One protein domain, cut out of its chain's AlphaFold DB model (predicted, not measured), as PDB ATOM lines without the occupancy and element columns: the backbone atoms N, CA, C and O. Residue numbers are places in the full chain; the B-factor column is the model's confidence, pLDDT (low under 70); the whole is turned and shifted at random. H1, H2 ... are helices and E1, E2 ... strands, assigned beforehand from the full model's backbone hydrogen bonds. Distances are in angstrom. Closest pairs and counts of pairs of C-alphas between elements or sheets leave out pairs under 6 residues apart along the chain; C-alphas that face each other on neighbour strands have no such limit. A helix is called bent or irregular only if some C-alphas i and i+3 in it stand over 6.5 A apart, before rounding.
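This is residues 23 to 103 of the 103 residues of an uncharacterized protein of Teladorsagia circumcincta (UniProt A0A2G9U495). A long, narrow, loosely built model: the hairpin of E4 and E5 makes much of its length, and the small hairpin of E1 and E2 joins the beginning of E4 to complete one staggered four-stranded sheet, with H1 running along one face. Beyond the E1 and E2 end, a loop-rich stretch with the short H2 and E3 extends away from the sheet. The printed part has 81 residues with two named helices and five named strands, in the order H1 E1 E2 H2 E3 E4 E5; the sheet runs E1 E2 E4 E5, antiparallel throughout, and the class is mixed, helices and strands. The whole is loose, with a radius of gyration of the C-alphas of 16.1 A and spans of 49 by 24 by 23 A.

H1, residues 23 to 38, is on the sheet of E1, residues 43 to 46, E2, residues 50 to 53, E4, residues 78 to 87, and E5, residues 95 to 102, making two layers, a helix on one face of a sheet. Its height over the sheet is 8.1 A, and it runs along the strands, at 19 degrees to E4 on the local plane. It lies over E4 and only just over E2, on which 3 of its C-alphas fall. The closest C-alphas of H1 and E4 are those of Ser 25 and Val 83, 5.6 A apart; those of H1 and E1 are Ala 36 and His 43, 5.4 A. H1 has a kink of 46 degrees near residue 32 and is irregular, with C-alphas 32 and 35 7.6 A apart; 10 of its 12 O i to N i+4 pairs are within hydrogen-bond range. E1 and E2 form a hairpin, with N 44 and O 52 2.8 A apart. E2 and E4 are antiparallel neighbours, with N 51 and O 79 2.8 A apart. H2, residues 56 to 59, is not on the sheet and is too short for an O i to N i+4 pair. E3, residues 68 to 70, pairs with no named strand, but makes a short antiparallel pairing with residues 73 to 74. E4 and E5 form a hairpin, with N 98 and O 84 2.7 A apart. The pairing of E4 is staggered, residues 78 to 80 with E2 and 80 to 87 with E5, and E4 bends by 52 degrees at residue 84.

H1 begins at C-alpha 23, (32.881, -30.690, -50.195), and measures 21.0 A. E1 measures 9.7 A, E2 10.4 A, H2 5.4 A and E3 5.6 A. E4 measures 27.8 A from C-alpha 78, (13.688, -30.212, -33.813). E5 measures 21.2 A and ends at C-alpha 102, (20.272, -24.687, -32.851).

The C-alphas farthest apart are those of Gly 71 and Asn 90, 51.2 A. The printed part has no cut and no long link. Mean pLDDT of the printed part is 87.4, with residues 91 to 94 under 70.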
ATOM      1  N   SER A  23      32.981 -29.232 -50.302       83.69
ATOM      2  CA  SER A  23      32.881 -30.690 -50.195       83.69
ATOM      3  C   SER A  23      33.008 -31.168 -48.751       83.69
ATOM      4  O   SER A  23      32.210 -31.986 -48.301       83.69
ATOM      5  N   VAL A  24      33.938 -30.588 -47.984       83.75
ATOM      6  CA  VAL A  24      34.124 -30.897 -46.559       83.75
ATOM      7  C   VAL A  24      32.894 -30.506 -45.741       83.75
ATOM      8  O   VAL A  24      32.415 -31.320 -44.955       83.75
ATOM      9  N   SER A  25      32.342 -29.302 -45.935       83.69
ATOM     10  CA  SER A  25      31.114 -28.880 -45.240       83.69
ATOM     11  C   SER A  25      29.935 -29.789 -45.573       83.69
ATOM     12  O   SER A  25      29.229 -30.217 -44.669       83.69
ATOM     13  N   GLN A  26      29.751 -30.122 -46.851       85.75
ATOM     14  CA  GLN A  26      28.656 -30.975 -47.319       85.75
ATOM     15  C   GLN A  26      28.783 -32.407 -46.791       85.75
ATOM     16  O   GLN A  26      27.803 -32.987 -46.326       85.75
ATOM     17  N   LEU A  27      29.993 -32.971 -46.812       88.81
ATOM     18  CA  LEU A  27      30.265 -34.288 -46.244       88.81
ATOM     19  C   LEU A  27      29.977 -34.306 -44.740       88.81
ATOM     20  O   LEU A  27      29.328 -35.223 -44.242       88.81
ATOM     21  N   MET A  28      30.425 -33.280 -44.021       88.88
ATOM     22  CA  MET A  28      30.167 -33.150 -42.592       88.88
ATOM     23  C   MET A  28      28.665 -33.014 -42.299       88.88
ATOM     24  O   MET A  28      28.160 -33.686 -41.406       88.88
ATOM     25  N   GLU A  29      27.919 -32.221 -43.073       86.50
ATOM     26  CA  GLU A  29      26.459 -32.115 -42.942       86.50
ATOM     27  C   GLU A  29      25.745 -33.455 -43.159       86.50
ATOM     28  O   GLU A  29      24.809 -33.772 -42.420       86.50
ATOM     29  N   LEU A  30      26.202 -34.272 -44.113       88.38
ATOM     30  CA  LEU A  30      25.686 -35.629 -44.310       88.38
ATOM     31  C   LEU A  30      25.969 -36.522 -43.098       88.38
ATOM     32  O   LEU A  30      25.061 -37.198 -42.617       88.38
ATOM     33  N   ILE A  31      27.196 -36.492 -42.570       90.88
ATOM     34  CA  ILE A  31      27.595 -37.287 -41.398       90.88
ATOM     35  C   ILE A  31      26.763 -36.895 -40.169       90.88
ATOM     36  O   ILE A  31      26.206 -37.759 -39.494       90.88
ATOM     37  N   PHE A  32      26.611 -35.597 -39.893       90.06
ATOM     38  CA  PHE A  32      25.886 -35.125 -38.707       90.06
ATOM     39  C   PHE A  32      24.378 -35.381 -38.756       90.06
ATOM     40  O   PHE A  32      23.729 -35.401 -37.708       90.06
ATOM     41  N   ASN A  33      23.819 -35.596 -39.948       90.25
ATOM     42  CA  ASN A  33      22.412 -35.950 -40.126       90.25
ATOM     43  C   ASN A  33      22.202 -37.437 -40.436       90.25
ATOM     44  O   ASN A  33      21.060 -37.861 -40.588       90.25
ATOM     45  N   GLN A  34      23.265 -38.247 -40.480       91.62
ATOM     46  CA  GLN A  34      23.202 -39.637 -40.927       91.62
ATOM     47  C   GLN A  34      22.186 -40.462 -40.129       91.62
ATOM     48  O   GLN A  34      21.387 -41.174 -40.725       91.62
ATOM     49  N   ILE A  35      22.174 -40.343 -38.797       90.38
ATOM     50  CA  ILE A  35      21.230 -41.080 -37.938       90.38
ATOM     51  C   ILE A  35      19.782 -40.727 -38.293       90.38
ATOM     52  O   ILE A  35      18.966 -41.620 -38.491       90.38
ATOM     53  N   ALA A  36      19.485 -39.435 -38.437       90.00
ATOM     54  CA  ALA A  36      18.147 -38.966 -38.780       90.00
ATOM     55  C   ALA A  36      17.727 -39.383 -40.200       90.00
ATOM     56  O   ALA A  36      16.566 -39.687 -40.437       90.00
ATOM     57  N   ILE A  37      18.673 -39.434 -41.142       90.38
ATOM     58  CA  ILE A  37      18.425 -39.896 -42.515       90.38
ATOM     59  C   ILE A  37      18.182 -41.413 -42.557       90.38
ATOM     60  O   ILE A  37      17.355 -41.881 -43.335       90.38
ATOM     61  N   MET A  38      18.902 -42.186 -41.739       93.75
ATOM     62  CA  MET A  38      18.770 -43.646 -41.683       93.75
ATOM     63  C   MET A  38      17.491 -44.109 -40.976       93.75
ATOM     64  O   MET A  38      17.069 -45.240 -41.202       93.75
ATOM     65  N   ASP A  39      16.871 -43.253 -40.161       93.00
ATOM     66  CA  ASP A  39      15.623 -43.549 -39.457       93.00
ATOM     67  C   ASP A  39      14.506 -42.541 -39.796       93.00
ATOM     68  O   ASP A  39      14.161 -41.672 -38.983       93.00
ATOM     69  N   PRO A  40      13.917 -42.650 -41.003       89.38
ATOM     70  CA  PRO A  40      12.870 -41.743 -41.467       89.38
ATOM     71  C   PRO A  40      11.511 -41.971 -40.787       89.38
ATOM     72  O   PRO A  40      10.574 -41.221 -41.051       89.38
ATOM     73  N   GLN A  41      11.361 -43.020 -39.967       90.88
ATOM     74  CA  GLN A  41      10.133 -43.258 -39.201       90.88
ATOM     75  C   GLN A  41      10.092 -42.398 -37.934       90.88
ATOM     76  O   GLN A  41       9.016 -41.970 -37.520       90.88
ATOM     77  N   GLU A  42      11.260 -42.097 -37.362       91.19
ATOM     78  CA  GLU A  42      11.376 -41.267 -36.161       91.19
ATOM     79  C   GLU A  42      11.767 -39.812 -36.463       91.19
ATOM     80  O   GLU A  42      11.450 -38.917 -35.672       91.19
ATOM     81  N   HIS A  43      12.394 -39.543 -37.615       93.19
ATOM     82  CA  HIS A  43      12.912 -38.218 -37.958       93.19
ATOM     83  C   HIS A  43      12.413 -37.708 -39.311       93.19
ATOM     84  O   HIS A  43      12.539 -38.364 -40.342       93.19
ATOM     85  N   ALA A  44      11.934 -36.465 -39.322       92.62
ATOM     86  CA  ALA A  44      11.671 -35.713 -40.539       92.62
ATOM     87  C   ALA A  44      12.859 -34.786 -40.829       92.62
ATOM     88  O   ALA A  44      13.111 -33.832 -40.088       92.62
ATOM     89  N   VAL A  45      13.593 -35.068 -41.905       91.62
ATOM     90  CA  VAL A  45      14.759 -34.282 -42.333       91.62
ATOM     91  C   VAL A  45      14.359 -33.335 -43.462       91.62
ATOM     92  O   VAL A  45      13.781 -33.752 -44.463       91.62
ATOM     93  N   PHE A  46      14.693 -32.058 -43.306       89.62
ATOM     94  CA  PHE A  46      14.510 -31.009 -44.305       89.62
ATOM     95  C   PHE A  46      15.861 -30.399 -44.693       89.62
ATOM     96  O   PHE A  46      16.893 -30.644 -44.064       89.62
ATOM     97  N   GLU A  47      15.847 -29.569 -45.735       82.38
ATOM     98  CA  GLU A  47      17.034 -28.859 -46.207       82.38
ATOM     99  C   GLU A  47      17.731 -28.048 -45.099       82.38
ATOM    100  O   GLU A  47      17.112 -27.593 -44.130       82.38
ATOM    101  N   ASN A  48      19.035 -27.823 -45.286       82.25
ATOM    102  CA  ASN A  48      19.904 -27.060 -44.381       82.25
ATOM    103  C   ASN A  48      20.034 -27.662 -42.969       82.25
ATOM    104  O   ASN A  48      20.138 -26.924 -41.985       82.25
ATOM    105  N   GLY A  49      20.000 -28.997 -42.876       84.38
ATOM    106  CA  GLY A  49      20.260 -29.743 -41.642       84.38
ATOM    107  C   GLY A  49      19.176 -29.602 -40.576       84.38
ATOM    108  O   GLY A  49      19.457 -29.787 -39.392       84.38
ATOM    109  N   LYS A  50      17.950 -29.248 -40.981       92.38
ATOM    110  CA  LYS A  50      16.784 -29.196 -40.097       92.38
ATOM    111  C   LYS A  50      16.229 -30.599 -39.906       92.38
ATOM    112  O   LYS A  50      15.873 -31.265 -40.874       92.38
ATOM    113  N   VAL A  51      16.124 -31.029 -38.659       93.94
ATOM    114  CA  VAL A  51      15.626 -32.351 -38.285       93.94
ATOM    115  C   VAL A  51      14.558 -32.184 -37.221       93.94
ATOM    116  O   VAL A  51      14.833 -31.588 -36.185       93.94
ATOM    117  N   PHE A  52      13.370 -32.730 -37.453       93.88
ATOM    118  CA  PHE A  52      12.259 -32.730 -36.500       93.88
ATOM    119  C   PHE A  52      11.929 -34.150 -36.057       93.88
ATOM    120  O   PHE A  52      12.068 -35.094 -36.834       93.88
ATOM    121  N   MET A  53      11.468 -34.296 -34.818       93.19
ATOM    122  CA  MET A  53      11.011 -35.581 -34.291       93.19
ATOM    123  C   MET A  53       9.568 -35.840 -34.721       93.19
ATOM    124  O   MET A  53       8.695 -35.002 -34.493       93.19
ATOM    125  N   ILE A  54       9.306 -37.010 -35.304       92.56
ATOM    126  CA  ILE A  54       7.951 -37.440 -35.688       92.56
ATOM    127  C   ILE A  54       7.176 -37.896 -34.443       92.56
ATOM    128  O   ILE A  54       6.007 -37.545 -34.263       92.56
ATOM    129  N   HIS A  55       7.852 -38.612 -33.540       91.06
ATOM    130  CA  HIS A  55       7.289 -39.128 -32.292       91.06
ATOM    131  C   HIS A  55       8.023 -38.554 -31.066       91.06
ATOM    132  O   HIS A  55       8.721 -39.276 -30.354       91.06
ATOM    133  N   PRO A  56       7.877 -37.251 -30.762       91.56
ATOM    134  CA  PRO A  56       8.637 -36.591 -29.694       91.56
ATOM    135  C   PRO A  56       8.359 -37.192 -28.298       91.56
ATOM    136  O   PRO A  56       9.211 -37.156 -27.412       91.56
ATOM    137  N   TRP A  57       7.209 -37.839 -28.102       92.00
ATOM    138  CA  TRP A  57       6.855 -38.579 -26.881       92.00
ATOM    139  C   TRP A  57       7.804 -39.740 -26.559       92.00
ATOM    140  O   TRP A  57       7.997 -40.043 -25.383       92.00
ATOM    141  N   ASN A  58       8.452 -40.339 -27.565       90.69
ATOM    142  CA  ASN A  58       9.467 -41.380 -27.360       90.69
ATOM    143  C   ASN A  58      10.731 -40.827 -26.673       90.69
ATOM    144  O   ASN A  58      11.504 -41.583 -26.088       90.69
ATOM    145  N   TYR A  59      10.911 -39.503 -26.700       89.12
ATOM    146  CA  TYR A  59      12.071 -38.786 -26.171       89.12
ATOM    147  C   TYR A  59      11.728 -37.919 -24.948       89.12
ATOM    148  O   TYR A  59      12.519 -37.073 -24.538       89.12
ATOM    149  N   GLY A  60      10.553 -38.130 -24.343       91.94
ATOM    150  CA  GLY A  60      10.144 -37.466 -23.100       91.94
ATOM    151  C   GLY A  60       9.441 -36.116 -23.271       91.94
ATOM    152  O   GLY A  60       9.061 -35.513 -22.266       91.94
ATOM    153  N   PHE A  61       9.212 -35.662 -24.507       91.75
ATOM    154  CA  PHE A  61       8.403 -34.472 -24.769       91.75
ATOM    155  C   PHE A  61       6.919 -34.748 -24.534       91.75
ATOM    156  O   PHE A  61       6.402 -35.842 -24.782       91.75
ATOM    157  N   ARG A  62       6.208 -33.729 -24.065       92.06
ATOM    158  CA  ARG A  62       4.779 -33.783 -23.763       92.06
ATOM    159  C   ARG A  62       3.980 -33.071 -24.844       92.06
ATOM    160  O   ARG A  62       4.499 -32.284 -25.629       92.06
ATOM    161  N   SER A  63       2.669 -33.292 -24.839       86.94
ATOM    162  CA  SER A  63       1.738 -32.579 -25.724       86.94
ATOM    163  C   SER A  63       1.819 -31.054 -25.582       86.94
ATOM    164  O   SER A  63       1.569 -30.340 -26.545       86.94
ATOM    165  N   GLN A  64       2.197 -30.563 -24.401       89.62
ATOM    166  CA  GLN A  64       2.401 -29.141 -24.114       89.62
ATOM    167  C   GLN A  64       3.610 -28.555 -24.861       89.62
ATOM    168  O   GLN A  64       3.572 -27.388 -25.237       89.62
ATOM    169  N   ASP A  65       4.631 -29.373 -25.129       89.06
ATOM    170  CA  ASP A  65       5.824 -28.986 -25.892       89.06
ATOM    171  C   ASP A  65       5.564 -29.008 -27.408       89.06
ATOM    172  O   ASP A  65       6.374 -28.518 -28.192       89.06
ATOM    173  N   CYS A  66       4.423 -29.574 -27.828       91.62
ATOM    174  CA  CYS A  66       4.013 -29.694 -29.225       91.62
ATOM    175  C   CYS A  66       2.673 -28.976 -29.477       91.62
ATOM    176  O   CYS A  66       1.665 -29.640 -29.765       91.62
ATOM    177  N   PRO A  67       2.612 -27.638 -29.332       92.50
ATOM    178  CA  PRO A  67       1.361 -26.899 -29.415       92.50
ATOM    179  C   PRO A  67       0.742 -26.969 -30.815       92.50
ATOM    180  O   PRO A  67       1.427 -26.957 -31.844       92.50
ATOM    181  N   ASP A  68      -0.589 -27.018 -30.842       92.44
ATOM    182  CA  ASP A  68      -1.373 -26.810 -32.057       92.44
ATOM    183  C   ASP A  68      -1.280 -25.332 -32.460       92.44
ATOM    184  O   ASP A  68      -1.498 -24.442 -31.637       92.44
ATOM    185  N   VAL A  69      -0.926 -25.075 -33.720       92.56
ATOM    186  CA  VAL A  69      -0.795 -23.714 -34.270       92.56
ATOM    187  C   VAL A  69      -1.974 -23.340 -35.179       92.56
ATOM    188  O   VAL A  69      -1.955 -22.300 -35.836       92.56
ATOM    189  N   GLY A  70      -3.017 -24.173 -35.211       91.69
ATOM    190  CA  GLY A  70      -4.211 -24.009 -36.024       91.69
ATOM    191  C   GLY A  70      -4.052 -24.535 -37.452       91.69
ATOM    192  O   GLY A  70      -2.964 -24.861 -37.930       91.69
ATOM    193  N   GLY A  71      -5.178 -24.640 -38.164       90.81
ATOM    194  CA  GLY A  71      -5.192 -25.047 -39.576       90.81
ATOM    195  C   GLY A  71      -4.679 -26.470 -39.830       90.81
ATOM    196  O   GLY A  71      -4.142 -26.732 -40.904       90.81
ATOM    197  N   GLY A  72      -4.801 -27.365 -38.843       90.38
ATOM    198  CA  GLY A  72      -4.323 -28.749 -38.933       90.38
ATOM    199  C   GLY A  72      -2.802 -28.898 -38.824       90.38
ATOM    200  O   GLY A  72      -2.270 -29.932 -39.223       90.38
ATOM    201  N   LYS A  73      -2.094 -27.879 -38.318       89.62
ATOM    202  CA  LYS A  73      -0.635 -27.878 -38.154       89.62
ATOM    203  C   LYS A  73      -0.258 -27.921 -36.678       89.62
ATOM    204  O   LYS A  73      -0.925 -27.338 -35.830       89.62
ATOM    205  N   ARG A  74       0.868 -28.561 -36.381       89.50
ATOM    206  CA  ARG A  74       1.427 -28.658 -35.031       89.50
ATOM    207  C   ARG A  74       2.916 -28.349 -35.065       89.50
ATOM    208  O   ARG A  74       3.584 -28.665 -36.050       89.50
ATOM    209  N   LEU A  75       3.412 -27.726 -34.003       91.25
ATOM    210  CA  LEU A  75       4.837 -27.486 -33.817       91.25
ATOM    211  C   LEU A  75       5.469 -28.710 -33.152       91.25
ATOM    212  O   LEU A  75       4.924 -29.232 -32.182       91.25
ATOM    213  N   PHE A  76       6.588 -29.179 -33.695       92.75
ATOM    214  CA  PHE A  76       7.331 -30.320 -33.170       92.75
ATOM    215  C   PHE A  76       8.754 -29.889 -32.802       92.75
ATOM    216  O   PHE A  76       9.320 -29.047 -33.508       92.75
ATOM    217  N   PRO A  77       9.347 -30.467 -31.743       93.19
ATOM    218  CA  PRO A  77      10.751 -30.272 -31.418       93.19
ATOM    219  C   PRO A  77      11.650 -30.698 -32.575       93.19
ATOM    220  O   PRO A  77      11.410 -31.707 -33.251       93.19
ATOM    221  N   GLY A  78      12.711 -29.935 -32.782       93.00
ATOM    222  CA  GLY A  78      13.688 -30.212 -33.813       93.00
ATOM    223  C   GLY A  78      15.024 -29.575 -33.495       93.00
ATOM    224  O   GLY A  78      15.184 -28.885 -32.499       93.00
ATOM    225  N   THR A  79      16.001 -29.836 -34.349       93.56
ATOM    226  CA  THR A  79      17.311 -29.196 -34.289       93.56
ATOM    227  C   THR A  79      17.730 -28.794 -35.685       93.56
ATOM    228  O   THR A  79      17.417 -29.481 -36.660       93.56
ATOM    229  N   GLN A  80      18.479 -27.707 -35.787       93.12
ATOM    230  CA  GLN A  80      19.168 -27.329 -37.004       93.12
ATOM    231  C   GLN A  80      20.670 -27.500 -36.805       93.12
ATOM    232  O   GLN A  80      21.253 -26.930 -35.886       93.12
ATOM    233  N   LYS A  81      21.303 -28.285 -37.677       92.12
ATOM    234  CA  LYS A  81      22.750 -28.516 -37.674       92.12
ATOM    235  C   LYS A  81      23.364 -27.890 -38.917       92.12
ATOM    236  O   LYS A  81      22.887 -28.131 -40.020       92.12
ATOM    237  N   SER A  82      24.425 -27.108 -38.754       90.00
ATOM    238  CA  SER A  82      25.171 -26.537 -39.884       90.00
ATOM    239  C   SER A  82      26.667 -26.517 -39.613       90.00
ATOM    240  O   SER A  82      27.095 -26.425 -38.462       90.00
ATOM    241  N   VAL A  83      27.464 -26.592 -40.677       89.50
ATOM    242  CA  VAL A  83      28.927 -26.583 -40.578       89.50
ATOM    243  C   VAL A  83      29.453 -25.246 -41.070       89.50
ATOM    244  O   VAL A  83      29.219 -24.855 -42.213       89.50
ATOM    245  N   ARG A  84      30.188 -24.537 -40.212       86.69
ATOM    246  CA  ARG A  84      30.834 -23.267 -40.564       86.69
ATOM    247  C   ARG A  84      32.312 -23.315 -40.245       86.69
ATOM    248  O   ARG A  84      32.710 -23.897 -39.247       86.69
ATOM    249  N   PHE A  85      33.119 -22.664 -41.070       83.12
ATOM    250  CA  PHE A  85      34.523 -22.446 -40.756       83.12
ATOM    251  C   PHE A  85      34.662 -21.154 -39.956       83.12
ATOM    252  O   PHE A  85      34.191 -20.103 -40.394       83.12
ATOM    253  N   ILE A  86      35.269 -21.249 -38.776       84.00
ATOM    254  CA  ILE A  86      35.509 -20.125 -37.870       84.00
ATOM    255  C   ILE A  86      37.002 -19.997 -37.565       84.00
ATOM    256  O   ILE A  86      37.756 -20.968 -37.676       84.00
ATOM    257  N   GLU A  87      37.420 -18.804 -37.146       80.56
ATOM    258  CA  GLU A  87      38.756 -18.604 -36.584       80.56
ATOM    259  C   GLU A  87      38.864 -19.385 -35.267       80.56
ATOM    260  O   GLU A  87      38.064 -19.198 -34.347       80.56
ATOM    261  N   GLY A  88      39.820 -20.310 -35.198       71.81
ATOM    262  CA  GLY A  88      40.056 -21.127 -34.006       71.81
ATOM    263  C   GLY A  88      41.086 -20.516 -33.049       71.81
ATOM    264  O   GLY A  88      41.573 -19.408 -33.277       71.81
ATOM    265  N   PRO A  89      41.499 -21.258 -32.004       73.75
ATOM    266  CA  PRO A  89      42.441 -20.780 -30.982       73.75
ATOM    267  C   PRO A  89      43.797 -20.324 -31.537       73.75
ATOM    268  O   PRO A  89      44.482 -19.515 -30.920       73.75
ATOM    269  N   ASN A  90      44.168 -20.828 -32.718       73.81
ATOM    270  CA  ASN A  90      45.415 -20.499 -33.409       73.81
ATOM    271  C   ASN A  90      45.381 -19.127 -34.115       73.81
ATOM    272  O   ASN A  90      46.388 -18.712 -34.683       73.81
ATOM    273  N   GLY A  91      44.257 -18.405 -34.052       65.62
ATOM    274  CA  GLY A  91      44.133 -17.029 -34.523       65.62
ATOM    275  C   GLY A  91      43.763 -16.894 -35.999       65.62
ATOM    276  O   GLY A  91      43.258 -17.818 -36.640       65.62
ATOM    277  N   ARG A  92      43.991 -15.684 -36.518       61.62
ATOM    278  CA  ARG A  92      43.639 -15.261 -37.879       61.62
ATOM    279  C   ARG A  92      44.340 -16.157 -38.917       61.62
ATOM    280  O   ARG A  92      45.481 -16.551 -38.701       61.62
ATOM    281  N   ASP A  93      43.645 -16.469 -40.012       62.72
ATOM    282  CA  ASP A  93      44.053 -17.382 -41.104       62.72
ATOM    283  C   ASP A  93      43.925 -18.901 -40.833       62.72
ATOM    284  O   ASP A  93      44.197 -19.707 -41.725       62.72
ATOM    285  N   TYR A  94      43.421 -19.321 -39.665       61.00
ATOM    286  CA  TYR A  94      43.097 -20.728 -39.387       61.00
ATOM    287  C   TYR A  94      41.592 -21.008 -39.491       61.00
ATOM    288  O   TYR A  94      40.826 -20.687 -38.580       61.00
ATOM    289  N   ASN A  95      41.181 -21.687 -40.564       70.38
ATOM    290  CA  ASN A  95      39.796 -22.116 -40.784       70.38
ATOM    291  C   ASN A  95      39.510 -23.437 -40.064       70.38
ATOM    292  O   ASN A  95      39.807 -24.514 -40.580       70.38
ATOM    293  N   ASN A  96      38.904 -23.362 -38.881       81.81
ATOM    294  CA  ASN A  96      38.509 -24.544 -38.121       81.81
ATOM    295  C   ASN A  96      37.038 -24.869 -38.401       81.81
ATOM    296  O   ASN A  96      36.199 -23.970 -38.284       81.81
ATOM    297  N   PRO A  97      36.692 -26.118 -38.765       84.75
ATOM    298  CA  PRO A  97      35.300 -26.506 -38.918       84.75
ATOM    299  C   PRO A  97      34.616 -26.513 -37.547       84.75
ATOM    300  O   PRO A  97      35.085 -27.143 -36.602       84.75
ATOM    301  N   ALA A  98      33.489 -25.825 -37.454       87.38
ATOM    302  CA  ALA A  98      32.627 -25.779 -36.289       87.38
ATOM    303  C   ALA A  98      31.239 -26.302 -36.655       87.38
ATOM    304  O   ALA A  98      30.635 -25.881 -37.647       87.38
ATOM    305  N   LEU A  99      30.736 -27.212 -35.823       89.69
ATOM    306  CA  LEU A  99      29.349 -27.647 -35.863       89.69
ATOM    307  C   LEU A  99      28.513 -26.670 -35.035       89.69
ATOM    308  O   LEU A  99      28.723 -26.527 -33.832       89.69
ATOM    309  N   ILE A 100      27.563 -26.013 -35.687       90.19
ATOM    310  CA  ILE A 100      26.583 -25.145 -35.042       90.19
ATOM    311  C   ILE A 100      25.286 -25.931 -34.917       90.19
ATOM    312  O   ILE A 100      24.785 -26.451 -35.918       90.19
ATOM    313  N   ILE A 101      24.764 -26.003 -33.695       92.25
ATOM    314  CA  ILE A 101      23.501 -26.662 -33.370       92.25
ATOM    315  C   ILE A 101      22.570 -25.615 -32.770       92.25
ATOM    316  O   ILE A 101      22.947 -24.938 -31.815       92.25
ATOM    317  N   ASP A 102      21.379 -25.508 -33.342       89.38
ATOM    318  CA  ASP A 102      20.272 -24.687 -32.851       89.38
ATOM    319  C   ASP A 102      19.063 -25.592 -32.563       89.38
ATOM    320  O   ASP A 102      18.912 -26.626 -33.228       89.38
ATOM    321  N   GLY A 103      18.241 -25.253 -31.570       81.50
ATOM    322  CA  GLY A 103      17.173 -26.115 -31.038       81.50
ATOM    323  C   GLY A 103      15.965 -25.351 -30.520       81.50
ATOM    324  O   GLY A 103      16.101 -24.143 -30.238       81.50
TER     325      GLY A 103